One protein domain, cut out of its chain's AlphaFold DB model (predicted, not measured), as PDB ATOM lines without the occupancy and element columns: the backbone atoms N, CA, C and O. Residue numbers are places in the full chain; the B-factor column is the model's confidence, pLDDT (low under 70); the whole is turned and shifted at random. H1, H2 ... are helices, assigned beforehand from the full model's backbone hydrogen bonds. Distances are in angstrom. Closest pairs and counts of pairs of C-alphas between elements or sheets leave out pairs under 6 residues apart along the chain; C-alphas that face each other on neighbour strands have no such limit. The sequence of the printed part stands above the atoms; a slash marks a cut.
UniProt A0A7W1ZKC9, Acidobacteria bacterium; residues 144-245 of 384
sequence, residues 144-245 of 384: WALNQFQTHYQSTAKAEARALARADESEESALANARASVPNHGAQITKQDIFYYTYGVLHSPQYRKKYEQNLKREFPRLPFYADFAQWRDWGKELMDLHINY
ATOM      1  N   TRP A 144      22.504 -17.170   4.277       95.00
ATOM      2  CA  TRP A 144      21.355 -16.840   3.439       95.00
ATOM      3  C   TRP A 144      21.560 -15.500   2.723       95.00
ATOM      4  O   TRP A 144      21.479 -15.457   1.500       95.00
ATOM      5  N   ALA A 145      21.915 -14.435   3.454       94.56
ATOM      6  CA  ALA A 145      22.168 -13.123   2.857       94.56
ATOM      7  C   ALA A 145      23.344 -13.174   1.869       94.56
ATOM      8  O   ALA A 145      23.233 -12.665   0.758       94.56
ATOM      9  N   LEU A 146      24.432 -13.861   2.233       94.38
ATOM     10  CA  LEU A 146      25.568 -14.083   1.337       94.38
ATOM     11  C   LEU A 146      25.145 -14.737   0.013       94.38
ATOM     12  O   LEU A 146      25.538 -14.274  -1.055       94.38
ATOM     13  N   ASN A 147      24.311 -15.778   0.081       93.81
ATOM     14  CA  ASN A 147      23.798 -16.467  -1.099       93.81
ATOM     15  C   ASN A 147      22.918 -15.546  -1.964       93.81
ATOM     16  O   ASN A 147      23.046 -15.578  -3.184       93.81
ATOM     17  N   GLN A 148      22.085 -14.686  -1.363       94.25
ATOM     18  CA  GLN A 148      21.280 -13.717  -2.121       94.25
ATOM     19  C   GLN A 148      22.159 -12.771  -2.950       94.25
ATOM     20  O   GLN A 148      21.934 -12.629  -4.151       94.25
ATOM     21  N   PHE A 149      23.196 -12.186  -2.338       94.19
ATOM     22  CA  PHE A 149      24.152 -11.325  -3.041       94.19
ATOM     23  C   PHE A 149      24.886 -12.089  -4.149       94.19
ATOM     24  O   PHE A 149      24.908 -11.649  -5.296       94.19
ATOM     25  N   GLN A 150      25.445 -13.261  -3.835       92.19
ATOM     26  CA  GLN A 150      26.170 -14.072  -4.816       92.19
ATOM     27  C   GLN A 150      25.277 -14.475  -5.996       92.19
ATOM     28  O   GLN A 150      25.688 -14.331  -7.142       92.19
ATOM     29  N   THR A 151      24.049 -14.924  -5.736       91.19
ATOM     30  CA  THR A 151      23.100 -15.324  -6.782       91.19
ATOM     31  C   THR A 151      22.725 -14.147  -7.672       91.19
ATOM     32  O   THR A 151      22.785 -14.277  -8.895       91.19
ATOM     33  N   HIS A 152      22.381 -12.996  -7.081       90.56
ATOM     34  CA  HIS A 152      22.018 -11.797  -7.833       90.56
ATOM     35  C   HIS A 152      23.153 -11.385  -8.781       90.56
ATOM     36  O   HIS A 152      22.979 -11.420  -9.999       90.56
ATOM     37  N   TYR A 153      24.350 -11.124  -8.250       88.75
ATOM     38  CA  TYR A 153      25.461 -10.593  -9.043       88.75
ATOM     39  C   TYR A 153      26.098 -11.613 -10.000       88.75
ATOM     40  O   TYR A 153      26.572 -11.238 -11.070       88.75
ATOM     41  N   GLN A 154      26.046 -12.917  -9.702       85.50
ATOM     42  CA  GLN A 154      26.439 -13.946 -10.676       85.50
ATOM     43  C   GLN A 154      25.435 -14.070 -11.826       85.50
ATOM     44  O   GLN A 154      25.830 -14.360 -12.957       85.50
ATOM     45  N   SER A 155      24.135 -13.900 -11.555       76.56
ATOM     46  CA  SER A 155      23.110 -13.950 -12.600       76.56
ATOM     47  C   SER A 155      23.230 -12.767 -13.564       76.56
ATOM     48  O   SER A 155      23.190 -12.981 -14.777       76.56
ATOM     49  N   THR A 156      23.490 -11.566 -13.038       75.38
ATOM     50  CA  THR A 156      23.722 -10.344 -13.817       75.38
ATOM     51  C   THR A 156      24.951 -10.488 -14.712       75.38
ATOM     52  O   THR A 156      24.830 -10.363 -15.928       75.38
ATOM     53  N   ALA A 157      26.091 -10.915 -14.156       76.19
ATOM     54  CA  ALA A 157      27.317 -11.134 -14.929       76.19
ATOM     55  C   ALA A 157      27.134 -12.156 -16.071       76.19
ATOM     56  O   ALA A 157      27.654 -11.986 -17.174       76.19
ATOM     57  N   LYS A 158      26.354 -13.226 -15.843       74.50
ATOM     58  CA  LYS A 158      26.024 -14.209 -16.892       74.50
ATOM     59  C   LYS A 158      25.115 -13.628 -17.978       74.50
ATOM     60  O   LYS A 158      25.261 -14.007 -19.140       74.50
ATOM     61  N   ALA A 159      24.160 -12.773 -17.616       73.19
ATOM     62  CA  ALA A 159      23.277 -12.113 -18.573       73.19
ATOM     63  C   ALA A 159      24.054 -11.120 -19.452       73.19
ATOM     64  O   ALA A 159      23.920 -11.167 -20.673       73.19
ATOM     65  N   GLU A 160      24.928 -10.313 -18.849       75.25
ATOM     66  CA  GLU A 160      25.807  -9.367 -19.547       75.25
ATOM     67  C   GLU A 160      26.760 -10.079 -20.512       75.25
ATOM     68  O   GLU A 160      26.842  -9.717 -21.685       75.25
ATOM     69  N   ALA A 161      27.414 -11.160 -20.070       73.75
ATOM     70  CA  ALA A 161      28.300 -11.948 -20.927       73.75
ATOM     71  C   ALA A 161      27.567 -12.548 -22.143       73.75
ATOM     72  O   ALA A 161      28.120 -12.608 -23.241       73.75
ATOM     73  N   ARG A 162      26.308 -12.976 -21.969       72.75
ATOM     74  CA  ARG A 162      25.470 -13.488 -23.068       72.75
ATOM     75  C   ARG A 162      25.004 -12.392 -24.019       72.75
ATOM     76  O   ARG A 162      24.874 -12.673 -25.206       72.75
ATOM     77  N   ALA A 163      24.702 -11.200 -23.510       73.06
ATOM     78  CA  ALA A 163      24.335 -10.053 -24.334       73.06
ATOM     79  C   ALA A 163      25.524  -9.609 -25.197       73.06
ATOM     80  O   ALA A 163      25.371  -9.450 -26.401       73.06
ATOM     81  N   LEU A 164      26.720  -9.533 -24.605       66.94
ATOM     82  CA  LEU A 164      27.946  -9.178 -25.316       66.94
ATOM     83  C   LEU A 164      28.304 -10.190 -26.413       66.94
ATOM     84  O   LEU A 164      28.668  -9.798 -27.510       66.94
ATOM     85  N   ALA A 165      28.135 -11.490 -26.153       73.56
ATOM     86  CA  ALA A 165      28.382 -12.537 -27.148       73.56
ATOM     87  C   ALA A 165      27.399 -12.526 -28.342       73.56
ATOM     88  O   ALA A 165      27.548 -13.335 -29.254       73.56
ATOM     89  N   ARG A 166      26.360 -11.680 -28.308       72.62
ATOM     90  CA  ARG A 166      25.345 -11.530 -29.364       72.62
ATOM     91  C   ARG A 166      25.400 -10.172 -30.071       72.62
ATOM     92  O   ARG A 166      24.600  -9.969 -30.977       72.62
ATOM     93  N   ALA A 167      26.272  -9.265 -29.635       68.44
ATOM     94  CA  ALA A 167      26.419  -7.934 -30.214       68.44
ATOM     95  C   ALA A 167      27.284  -7.992 -31.488       68.44
ATOM     96  O   ALA A 167      28.272  -8.726 -31.517       68.44
ATOM     97  N   ASP A 168      26.914  -7.235 -32.526       62.09
ATOM     98  CA  ASP A 168      27.704  -7.100 -33.766       62.09
ATOM     99  C   ASP A 168      28.962  -6.229 -33.536       62.09
ATOM    100  O   ASP A 168      29.005  -5.435 -32.592       62.09
ATOM    101  N   GLU A 169      29.968  -6.308 -34.421       61.53
ATOM    102  CA  GLU A 169      31.274  -5.613 -34.280       61.53
ATOM    103  C   GLU A 169      31.157  -4.091 -34.017       61.53
ATOM    104  O   GLU A 169      32.006  -3.498 -33.346       61.53
ATOM    105  N   SER A 170      30.091  -3.429 -34.490       59.09
ATOM    106  CA  SER A 170      29.843  -2.002 -34.220       59.09
ATOM    107  C   SER A 170      29.275  -1.715 -32.823       59.09
ATOM    108  O   SER A 170      29.516  -0.641 -32.271       59.09
ATOM    109  N   GLU A 171      28.529  -2.658 -32.239       59.28
ATOM    110  CA  GLU A 171      28.009  -2.579 -30.866       59.28
ATOM    111  C   GLU A 171      29.064  -3.011 -29.841       59.28
ATOM    112  O   GLU A 171      29.097  -2.484 -28.727       59.28
ATOM    113  N   GLU A 172      29.980  -3.902 -30.229       54.78
ATOM    114  CA  GLU A 172      31.086  -4.366 -29.390       54.78
ATOM    115  C   GLU A 172      32.001  -3.210 -28.949       54.78
ATOM    116  O   GLU A 172      32.397  -3.154 -27.788       54.78
ATOM    117  N   SER A 173      32.255  -2.222 -29.816       55.19
ATOM    118  CA  SER A 173      33.023  -1.005 -29.493       55.19
ATOM    119  C   SER A 173      32.309  -0.081 -28.487       55.19
ATOM    120  O   SER A 173      32.928   0.451 -27.559       55.19
ATOM    121  N   ALA A 174      30.984   0.070 -28.604       55.28
ATOM    122  CA  ALA A 174      30.177   0.851 -27.663       55.28
ATOM    123  C   ALA A 174      30.070   0.162 -26.287       55.28
ATOM    124  O   ALA A 174      30.209   0.811 -25.248       55.28
ATOM    125  N   LEU A 175      29.911  -1.167 -26.276       53.50
ATOM    126  CA  LEU A 175      29.906  -2.005 -25.072       53.50
ATOM    127  C   LEU A 175      31.307  -2.139 -24.443       53.50
ATOM    128  O   LEU A 175      31.418  -2.245 -23.222       53.50
ATOM    129  N   ALA A 176      32.384  -2.083 -25.235       51.41
ATOM    130  CA  ALA A 176      33.773  -2.079 -24.766       51.41
ATOM    131  C   ALA A 176      34.158  -0.761 -24.072       51.41
ATOM    132  O   ALA A 176      34.829  -0.787 -23.042       51.41
ATOM    133  N   ASN A 177      33.678   0.382 -24.574       49.81
ATOM    134  CA  ASN A 177      33.835   1.670 -23.892       49.81
ATOM    135  C   ASN A 177      32.977   1.756 -22.619       49.81
ATOM    136  O   ASN A 177      33.439   2.293 -21.616       49.81
ATOM    137  N   ALA A 178      31.786   1.142 -22.603       49.41
ATOM    138  CA  ALA A 178      31.014   0.953 -21.371       49.41
ATOM    139  C   ALA A 178      31.740   0.033 -20.364       49.41
ATOM    140  O   ALA A 178      31.600   0.202 -19.156       49.41
ATOM    141  N   ARG A 179      32.577  -0.898 -20.843       46.66
ATOM    142  CA  ARG A 179      33.371  -1.857 -20.053       46.66
ATOM    143  C   ARG A 179      34.467  -1.227 -19.193       46.66
ATOM    144  O   ARG A 179      34.819  -1.817 -18.177       46.66
ATOM    145  N   ALA A 180      34.962  -0.035 -19.539       46.53
ATOM    146  CA  ALA A 180      35.842   0.736 -18.651       46.53
ATOM    147  C   ALA A 180      35.138   1.147 -17.335       46.53
ATOM    148  O   ALA A 180      35.803   1.504 -16.367       46.53
ATOM    149  N   SER A 181      33.805   1.036 -17.303       43.91
ATOM    150  CA  SER A 181      32.912   1.276 -16.165       43.91
ATOM    151  C   SER A 181      32.098   0.035 -15.736       43.91
ATOM    152  O   SER A 181      31.127   0.185 -15.004       43.91
ATOM    153  N   VAL A 182      32.448  -1.186 -16.183       46.75
ATOM    154  CA  VAL A 182      31.735  -2.432 -15.806       46.75
ATOM    155  C   VAL A 182      32.476  -3.171 -14.676       46.75
ATOM    156  O   VAL A 182      33.704  -3.291 -14.732       46.75
ATOM    157  N   PRO A 183      31.769  -3.723 -13.669       47.41
ATOM    158  CA  PRO A 183      32.364  -4.193 -12.419       47.41
ATOM    159  C   PRO A 183      33.267  -5.416 -12.590       47.41
ATOM    160  O   PRO A 183      32.958  -6.371 -13.313       47.41
ATOM    161  N   ASN A 184      34.350  -5.452 -11.813       45.25
ATOM    162  CA  ASN A 184      35.177  -6.640 -11.643       45.25
ATOM    163  C   ASN A 184      34.434  -7.692 -10.791       45.25
ATOM    164  O   ASN A 184      34.573  -7.749  -9.570       45.25
ATOM    165  N   HIS A 185      33.634  -8.536 -11.445       50.38
ATOM    166  CA  HIS A 185      32.870  -9.633 -10.831       50.38
ATOM    167  C   HIS A 185      33.716 -10.892 -10.525       50.38
ATOM    168  O   HIS A 185      33.169 -11.928 -10.147       50.38
ATOM    169  N   GLY A 186      35.040 -10.847 -10.724       46.38
ATOM    170  CA  GLY A 186      35.906 -12.034 -10.691       46.38
ATOM    171  C   GLY A 186      36.192 -12.612  -9.299       46.38
ATOM    172  O   GLY A 186      36.571 -13.778  -9.196       46.38
ATOM    173  N   ALA A 187      36.001 -11.839  -8.226       61.19
ATOM    174  CA  ALA A 187      36.201 -12.302  -6.851       61.19
ATOM    175  C   ALA A 187      34.877 -12.753  -6.215       61.19
ATOM    176  O   ALA A 187      33.850 -12.084  -6.336       61.19
ATOM    177  N   GLN A 188      34.894 -13.884  -5.502       83.44
ATOM    178  CA  GLN A 188      33.721 -14.374  -4.779       83.44
ATOM    179  C   GLN A 188      33.314 -13.369  -3.690       83.44
ATOM    180  O   GLN A 188      34.070 -13.156  -2.746       83.44
ATOM    181  N   ILE A 189      32.108 -12.793  -3.801       92.56
ATOM    182  CA  ILE A 189      31.544 -11.871  -2.801       92.56
ATOM    183  C   ILE A 189      31.606 -12.519  -1.417       92.56
ATOM    184  O   ILE A 189      31.085 -13.624  -1.227       92.56
ATOM    185  N   THR A 190      32.213 -11.825  -0.458       94.88
ATOM    186  CA  THR A 190      32.335 -12.246   0.938       94.88
ATOM    187  C   THR A 190      31.324 -11.528   1.835       94.88
ATOM    188  O   THR A 190      30.674 -10.553   1.459       94.88
ATOM    189  N   LYS A 191      31.196 -11.988   3.085       95.62
ATOM    190  CA  LYS A 191      30.380 -11.299   4.098       95.62
ATOM    191  C   LYS A 191      30.918  -9.904   4.410       95.62
ATOM    192  O   LYS A 191      30.138  -8.982   4.606       95.62
ATOM    193  N   GLN A 192      32.237  -9.744   4.442       96.31
ATOM    194  CA  GLN A 192      32.857  -8.450   4.698       96.31
ATOM    195  C   GLN A 192      32.553  -7.461   3.566       96.31
ATOM    196  O   GLN A 192      32.212  -6.314   3.841       96.31
ATOM    197  N   ASP A 193      32.541  -7.929   2.315       97.00
ATOM    198  CA  ASP A 193      32.150  -7.098   1.171       97.00
ATOM    199  C   ASP A 193      30.709  -6.592   1.295       97.00
ATOM    200  O   ASP A 193      30.438  -5.427   1.023       97.00
ATOM    201  N   ILE A 194      29.786  -7.434   1.769       97.94
ATOM    202  CA  ILE A 194      28.389  -7.041   2.017       97.94
ATOM    203  C   ILE A 194      28.296  -6.003   3.144       97.94
ATOM    204  O   ILE A 194      27.465  -5.094   3.084       97.94
ATOM    205  N   PHE A 195      29.144  -6.106   4.170       98.38
ATOM    206  CA  PHE A 195      29.208  -5.114   5.246       98.38
ATOM    207  C   PHE A 195      29.677  -3.750   4.725       98.38
ATOM    208  O   PHE A 195      29.067  -2.729   5.044       98.38
ATOM    209  N   TYR A 196      30.698  -3.732   3.866       98.62
ATOM    210  CA  TYR A 196      31.145  -2.512   3.199       98.62
ATOM    211  C   TYR A 196      30.084  -1.955   2.254       98.62
ATOM    212  O   TYR A 196      29.715  -0.794   2.393       98.62
ATOM    213  N   TYR A 197      29.505  -2.791   1.389       98.31
ATOM    214  CA  TYR A 197      28.392  -2.413   0.517       98.31
ATOM    215  C   TYR A 197      27.251  -1.761   1.309       98.31
ATOM    216  O   TYR A 197      26.760  -0.696   0.944       98.31
ATOM    217  N   THR A 198      26.882  -2.347   2.453       98.50
ATOM    218  CA  THR A 198      25.877  -1.778   3.362       98.50
ATOM    219  C   THR A 198      26.253  -0.362   3.784       98.50
ATOM    220  O   THR A 198      25.425   0.542   3.719       98.50
ATOM    221  N   TYR A 199      27.502  -0.141   4.193       98.69
ATOM    222  CA  TYR A 199      27.955   1.182   4.606       98.69
ATOM    223  C   TYR A 199      27.938   2.198   3.458       98.69
ATOM    224  O   TYR A 199      27.503   3.330   3.678       98.69
ATOM    225  N   GLY A 200      28.335   1.788   2.250       98.19
ATOM    226  CA  GLY A 200      28.284   2.611   1.039       98.19
ATOM    227  C   GLY A 200      26.856   3.027   0.679       98.19
ATOM    228  O   GLY A 200      26.567   4.216   0.578       98.19
ATOM    229  N   VAL A 201      25.924   2.073   0.598       98.06
ATOM    230  CA  VAL A 201      24.507   2.355   0.297       98.06
ATOM    231  C   VAL A 201      23.879   3.286   1.330       98.06
ATOM    232  O   VAL A 201      23.185   4.237   0.977       98.06
ATOM    233  N   LEU A 202      24.165   3.074   2.619       98.12
ATOM    234  CA  LEU A 202      23.662   3.951   3.678       98.12
ATOM    235  C   LEU A 202      24.240   5.374   3.607       98.12
ATOM    236  O   LEU A 202      23.723   6.250   4.301       98.12
ATOM    237  N   HIS A 203      25.276   5.627   2.800       98.00
ATOM    238  CA  HIS A 203      25.808   6.958   2.499       98.00
ATOM    239  C   HIS A 203      25.200   7.613   1.253       98.00
ATOM    240  O   HIS A 203      25.312   8.833   1.141       98.00
ATOM    241  N   SER A 204      24.496   6.872   0.387       97.19
ATOM    242  CA  SER A 204      23.900   7.439  -0.830       97.19
ATOM    243  C   SER A 204      22.859   8.520  -0.506       97.19
ATOM    244  O   SER A 204      21.859   8.242   0.173       97.19
ATOM    245  N   PRO A 205      23.032   9.757  -1.014       96.00
ATOM    246  CA  PRO A 205      22.034  10.810  -0.868       96.00
ATOM    247  C   PRO A 205      20.707  10.447  -1.537       96.00
ATOM    248  O   PRO A 205      19.645  10.767  -0.996       96.00
ATOM    249  N   GLN A 206      20.744   9.751  -2.681       95.56
ATOM    250  CA  GLN A 206      19.528   9.340  -3.379       95.56
ATOM    251  C   GLN A 206      18.784   8.258  -2.598       95.56
ATOM    252  O   GLN A 206      17.573   8.381  -2.417       95.56
ATOM    253  N   TYR A 207      19.494   7.257  -2.064       96.31
ATOM    254  CA  TYR A 207      18.915   6.245  -1.178       96.31
ATOM    255  C   TYR A 207      18.231   6.899   0.029       96.31
ATOM    256  O   TYR A 207      17.049   6.661   0.289       96.31
ATOM    257  N   ARG A 208      18.947   7.786   0.732       95.75
ATOM    258  CA  ARG A 208      18.422   8.488   1.913       95.75
ATOM    259  C   ARG A 208      17.184   9.319   1.587       95.75
ATOM    260  O   ARG A 208      16.228   9.293   2.354       95.75
ATOM    261  N   LYS A 209      17.185  10.018   0.448       95.56
ATOM    262  CA  LYS A 209      16.048  10.823  -0.013       95.56
ATOM    263  C   LYS A 209      14.858   9.951  -0.417       95.56
ATOM    264  O   LYS A 209      13.732  10.231  -0.019       95.56
ATOM    265  N   LYS A 210      15.093   8.885  -1.186       95.88
ATOM    266  CA  LYS A 210      14.053   7.973  -1.682       95.88
ATOM    267  C   LYS A 210      13.337   7.244  -0.546       95.88
ATOM    268  O   LYS A 210      12.125   7.072  -0.611       95.88
ATOM    269  N   TYR A 211      14.075   6.843   0.489       95.31
ATOM    270  CA  TYR A 211      13.554   6.050   1.607       95.31
ATOM    271  C   TYR A 211      13.433   6.839   2.918       95.31
ATOM    272  O   TYR A 211      13.316   6.233   3.980       95.31
ATOM    273  N   GLU A 212      13.433   8.175   2.875       94.88
ATOM    274  CA  GLU A 212      13.498   9.041   4.063       94.88
ATOM    275  C   GLU A 212      12.450   8.675   5.132       94.88
ATOM    276  O   GLU A 212      12.765   8.522   6.315       94.88
ATOM    277  N   GLN A 213      11.194   8.478   4.714       93.88
ATOM    278  CA  GLN A 213      10.102   8.130   5.626       93.88
ATOM    279  C   GLN A 213      10.270   6.735   6.243       93.88
ATOM    280  O   GLN A 213       9.953   6.549   7.419       93.88
ATOM    281  N   ASN A 214      10.779   5.768   5.473       94.62
ATOM    282  CA  ASN A 214      11.057   4.420   5.964       94.62
ATOM    283  C   ASN A 214      12.229   4.436   6.945       94.62
ATOM    284  O   ASN A 214      12.119   3.862   8.019       94.62
ATOM    285  N   LEU A 215      13.309   5.153   6.630       95.12
ATOM    286  CA  LEU A 215      14.499   5.255   7.477       95.12
ATOM    287  C   LEU A 215      14.217   5.902   8.843       95.12
ATOM    288  O   LEU A 215      14.914   5.612   9.810       95.12
ATOM    289  N   LYS A 216      13.170   6.732   8.950       93.06
ATOM    290  CA  LYS A 216      12.702   7.319  10.220       93.06
ATOM    291  C   LYS A 216      11.862   6.366  11.084       93.06
ATOM    292  O   LYS A 216      11.554   6.706  12.227       93.06
ATOM    293  N   ARG A 217      11.410   5.222  10.551       90.56
ATOM    294  CA  ARG A 217      10.393   4.360  11.196       90.56
ATOM    295  C   ARG A 217      10.749   2.878  11.241       90.56
ATOM    296  O   ARG A 217      10.277   2.172  12.125       90.56
ATOM    297  N   GLU A 218      11.539   2.408  10.290       93.25
ATOM    298  CA  GLU A 218      11.842   1.002  10.067       93.25
ATOM    299  C   GLU A 218      13.348   0.768   9.949       93.25
ATOM    300  O   GLU A 218      14.148   1.677   9.732       93.25
ATOM    301  N   PHE A 219      13.728  -0.501  10.068       93.94
ATOM    302  CA  PHE A 219      15.088  -0.944   9.814       93.94
ATOM    303  C   PHE A 219      15.469  -0.719   8.332       93.94
ATOM    304  O   PHE A 219      14.667  -1.068   7.457       93.94
ATOM    305  N   PRO A 220      16.671  -0.183   8.021       95.94
ATOM    306  CA  PRO A 220      17.089   0.062   6.642       95.94
ATOM    307  C   PRO A 220      17.064  -1.208   5.785       95.94
ATOM    308  O   PRO A 220      17.581  -2.254   6.177       95.94
ATOM    309  N   ARG A 221      16.485  -1.109   4.586       94.50
ATOM    310  CA  ARG A 221      16.479  -2.182   3.580       94.50
ATOM    311  C   ARG A 221      17.326  -1.747   2.398       94.50
ATOM    312  O   ARG A 221      17.168  -0.624   1.925       94.50
ATOM    313  N   LEU A 222      18.220  -2.613   1.944       94.69
ATOM    314  CA  LEU A 222      19.206  -2.271   0.924       94.69
ATOM    315  C   LEU A 222      18.741  -2.782  -0.447       94.69
ATOM    316  O   LEU A 222      18.412  -3.966  -0.547       94.69
ATOM    317  N   PRO A 223      18.703  -1.937  -1.492       94.38
ATOM    318  CA  PRO A 223      18.577  -2.411  -2.865       94.38
ATOM    319  C   PRO A 223      19.867  -3.112  -3.320       94.38
ATOM    320  O   PRO A 223      20.925  -2.957  -2.703       94.38
ATOM    321  N   PHE A 224      19.778  -3.852  -4.426       94.00
ATOM    322  CA  PHE A 224      20.939  -4.308  -5.188       94.00
ATOM    323  C   PHE A 224      21.216  -3.308  -6.313       94.00
ATOM    324  O   PHE A 224      20.440  -3.223  -7.262       94.00
ATOM    325  N   TYR A 225      22.292  -2.541  -6.185       93.31
ATOM    326  CA  TYR A 225      22.781  -1.657  -7.239       93.31
ATOM    327  C   TYR A 225      23.628  -2.429  -8.240       93.31
ATOM    328  O   TYR A 225      24.246  -3.420  -7.857       93.31
ATOM    329  N   ALA A 226      23.678  -1.967  -9.490       88.25
ATOM    330  CA  ALA A 226      24.337  -2.678 -10.584       88.25
ATOM    331  C   ALA A 226      25.828  -2.959 -10.304       88.25
ATOM    332  O   ALA A 226      26.262  -4.107 -10.394       88.25
ATOM    333  N   ASP A 227      26.596  -1.945  -9.889       90.25
ATOM    334  CA  ASP A 227      28.035  -2.080  -9.628       90.25
ATOM    335  C   ASP A 227      28.355  -2.427  -8.166       90.25
ATOM    336  O   ASP A 227      28.783  -1.590  -7.369       90.25
ATOM    337  N   PHE A 228      28.166  -3.696  -7.789       92.81
ATOM    338  CA  PHE A 228      28.487  -4.159  -6.434       92.81
ATOM    339  C   PHE A 228      29.904  -3.779  -5.983       92.81
ATOM    340  O   PHE A 228      30.097  -3.410  -4.822       92.81
ATOM    341  N   ALA A 229      30.889  -3.904  -6.878       92.69
ATOM    342  CA  ALA A 229      32.292  -3.685  -6.549       92.69
ATOM    343  C   ALA A 229      32.534  -2.222  -6.171       92.69
ATOM    344  O   ALA A 229      33.114  -1.965  -5.119       92.69
ATOM    345  N   GLN A 230      32.003  -1.281  -6.950       95.06
ATOM    346  CA  GLN A 230      32.130   0.144  -6.669       95.06
ATOM    347  C   GLN A 230      31.431   0.542  -5.363       95.06
ATOM    348  O   GLN A 230      32.013   1.246  -4.537       95.06
ATOM    349  N   TRP A 231      30.214   0.043  -5.119       97.12
ATOM    350  CA  TRP A 231      29.482   0.312  -3.874       97.12
ATOM    351  C   TRP A 231      30.173  -0.285  -2.641       97.12
ATOM    352  O   TRP A 231      30.213   0.346  -1.578       97.12
ATOM    353  N   ARG A 232      30.756  -1.482  -2.778       97.19
ATOM    354  CA  ARG A 232      31.630  -2.086  -1.764       97.19
ATOM    355  C   ARG A 232      32.860  -1.214  -1.527       97.19
ATOM    356  O   ARG A 232      33.179  -0.953  -0.371       97.19
ATOM    357  N   ASP A 233      33.547  -0.784  -2.579       97.75
ATOM    358  CA  ASP A 233      34.825  -0.077  -2.474       97.75
ATOM    359  C   ASP A 233      34.652   1.312  -1.855       97.75
ATOM    360  O   ASP A 233      35.372   1.645  -0.914       97.75
ATOM    361  N   TRP A 234      33.612   2.055  -2.251       98.44
ATOM    362  CA  TRP A 234      33.215   3.282  -1.558       98.44
ATOM    363  C   TRP A 234      32.905   3.028  -0.086       98.44
ATOM    364  O   TRP A 234      33.371   3.754   0.789       98.44
ATOM    365  N   GLY A 235      32.132   1.984   0.213       98.56
ATOM    366  CA  GLY A 235      31.808   1.622   1.587       98.56
ATOM    367  C   GLY A 235      33.034   1.253   2.426       98.56
ATOM    368  O   GLY A 235      33.116   1.631   3.595       98.56
ATOM    369  N   LYS A 236      34.008   0.557   1.835       98.56
ATOM    370  CA  LYS A 236      35.276   0.203   2.476       98.56
ATOM    371  C   LYS A 236      36.111   1.446   2.758       98.56
ATOM    372  O   LYS A 236      36.527   1.637   3.896       98.56
ATOM    373  N   GLU A 237      36.294   2.314   1.765       98.56
ATOM    374  CA  GLU A 237      37.056   3.555   1.918       98.56
ATOM    375  C   GLU A 237      36.426   4.479   2.967       98.56
ATOM    376  O   GLU A 237      37.108   4.937   3.886       98.56
ATOM    377  N   LEU A 238      35.104   4.676   2.911       98.75
ATOM    378  CA  LEU A 238      34.370   5.432   3.924       98.75
ATOM    379  C   LEU A 238      34.563   4.827   5.317       98.75
ATOM    380  O   LEU A 238      34.740   5.554   6.293       98.75
ATOM    381  N   MET A 239      34.488   3.506   5.459       98.56
ATOM    382  CA  MET A 239      34.646   2.861   6.761       98.56
ATOM    383  C   MET A 239      36.064   3.035   7.311       98.56
ATOM    384  O   MET A 239      36.216   3.382   8.484       98.56
ATOM    385  N   ASP A 240      37.078   2.869   6.461       98.19
ATOM    386  CA  ASP A 240      38.483   3.050   6.817       98.19
ATOM    387  C   ASP A 240      38.762   4.494   7.268       98.19
ATOM    388  O   ASP A 240      39.418   4.691   8.296       98.19
ATOM    389  N   LEU A 241      38.204   5.496   6.571       98.31
ATOM    390  CA  LEU A 241      38.286   6.915   6.948       98.31
ATOM    391  C   LEU A 241      37.686   7.179   8.337       98.31
ATOM    392  O   LEU A 241      38.303   7.850   9.167       98.31
ATOM    393  N   HIS A 242      36.486   6.656   8.599       98.50
ATOM    394  CA  HIS A 242      35.747   6.951   9.829       98.50
ATOM    395  C   HIS A 242      36.274   6.187  11.048       98.50
ATOM    396  O   HIS A 242      36.339   6.758  12.135       98.50
ATOM    397  N   ILE A 243      36.685   4.924  10.893       97.38
ATOM    398  CA  ILE A 243      37.255   4.131  11.992       97.38
ATOM    399  C   ILE A 243      38.633   4.664  12.391       97.38
ATOM    400  O   ILE A 243      38.962   4.699  13.580       97.38
ATOM    401  N   ASN A 244      39.429   5.099  11.412       97.56
ATOM    402  CA  ASN A 244      40.808   5.539  11.612       97.56
ATOM    403  C   ASN A 244      40.951   7.067  11.540       97.56
ATOM    404  O   ASN A 244      41.990   7.573  11.124       97.56
ATOM    405  N   TYR A 245      39.914   7.811  11.939       98.19
ATOM    406  CA  TYR A 245      39.872   9.275  11.836       98.19
ATOM    407  C   TYR A 245      41.033   9.976  12.565       98.19
ATOM    408  O   TYR A 245      41.532  10.993  12.092       98.19
TER     409      TYR A 245
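What this domain is: This is residues 144 to 245 of the 384 residues of a protein of Acidobacteria bacterium (UniProt A0A7W1ZKC9). H3 and H6 cross as a compact core; the long H1 leads away from it to H2, which folds back at the far end, while the short H4 and H5 sit off the end of H3. The 102 printed residues hold six named helices, H1 to H6 in order, and no named strand: all helix. The whole is loose, radius of gyration of the C-alphas 16.1 A, and elongated, spanning 49 by 31 by 27 A.

Where its parts are: H1, residues 144 to 164, begins at C-alpha 144 (21.355, -16.840, 3.439) and is 30.5 A long. H2 is residues 169 to 179, H3 191 to 201, H4 205 to 210 and H5 212 to 215. H6, residues 228 to 243, is 22.0 A long and ends at C-alpha 243 (37.255, 4.131, 11.992).

How they stand to each other: H1 only just touches H3, with residues 146 to 149 alone and 3 pairs of C-alphas within 8 A; the closest C-alphas, of Leu 146 and Lys 191, are 6.2 A apart. H1 and H2 are close but not clearly touching; their closest C-alphas, of Leu 164 and Glu 172, are 7.0 A apart. H3 and H6 touch, about perpendicular at 84 degrees; their closest C-alphas, of Gly 200 and Gly 235, are 3.7 A apart. H4 and H5 are close but not clearly touching; their closest C-alphas, of Arg 208 and Leu 215, are 7.5 A apart. Every O i to N i+4 pair is within hydrogen-bond range in H1, H3, H4 and H6, 5 of 7 in H2; H5 is too short for one.

The domain as a whole: The C-alphas farthest apart, of Glu 169 and Arg 217, are 51.0 A apart. The printed part has no cut; the links H2 to H3 and H5 to H6 are long. The model's pLDDT is under 70 at residue 164 and residues 167 to 187.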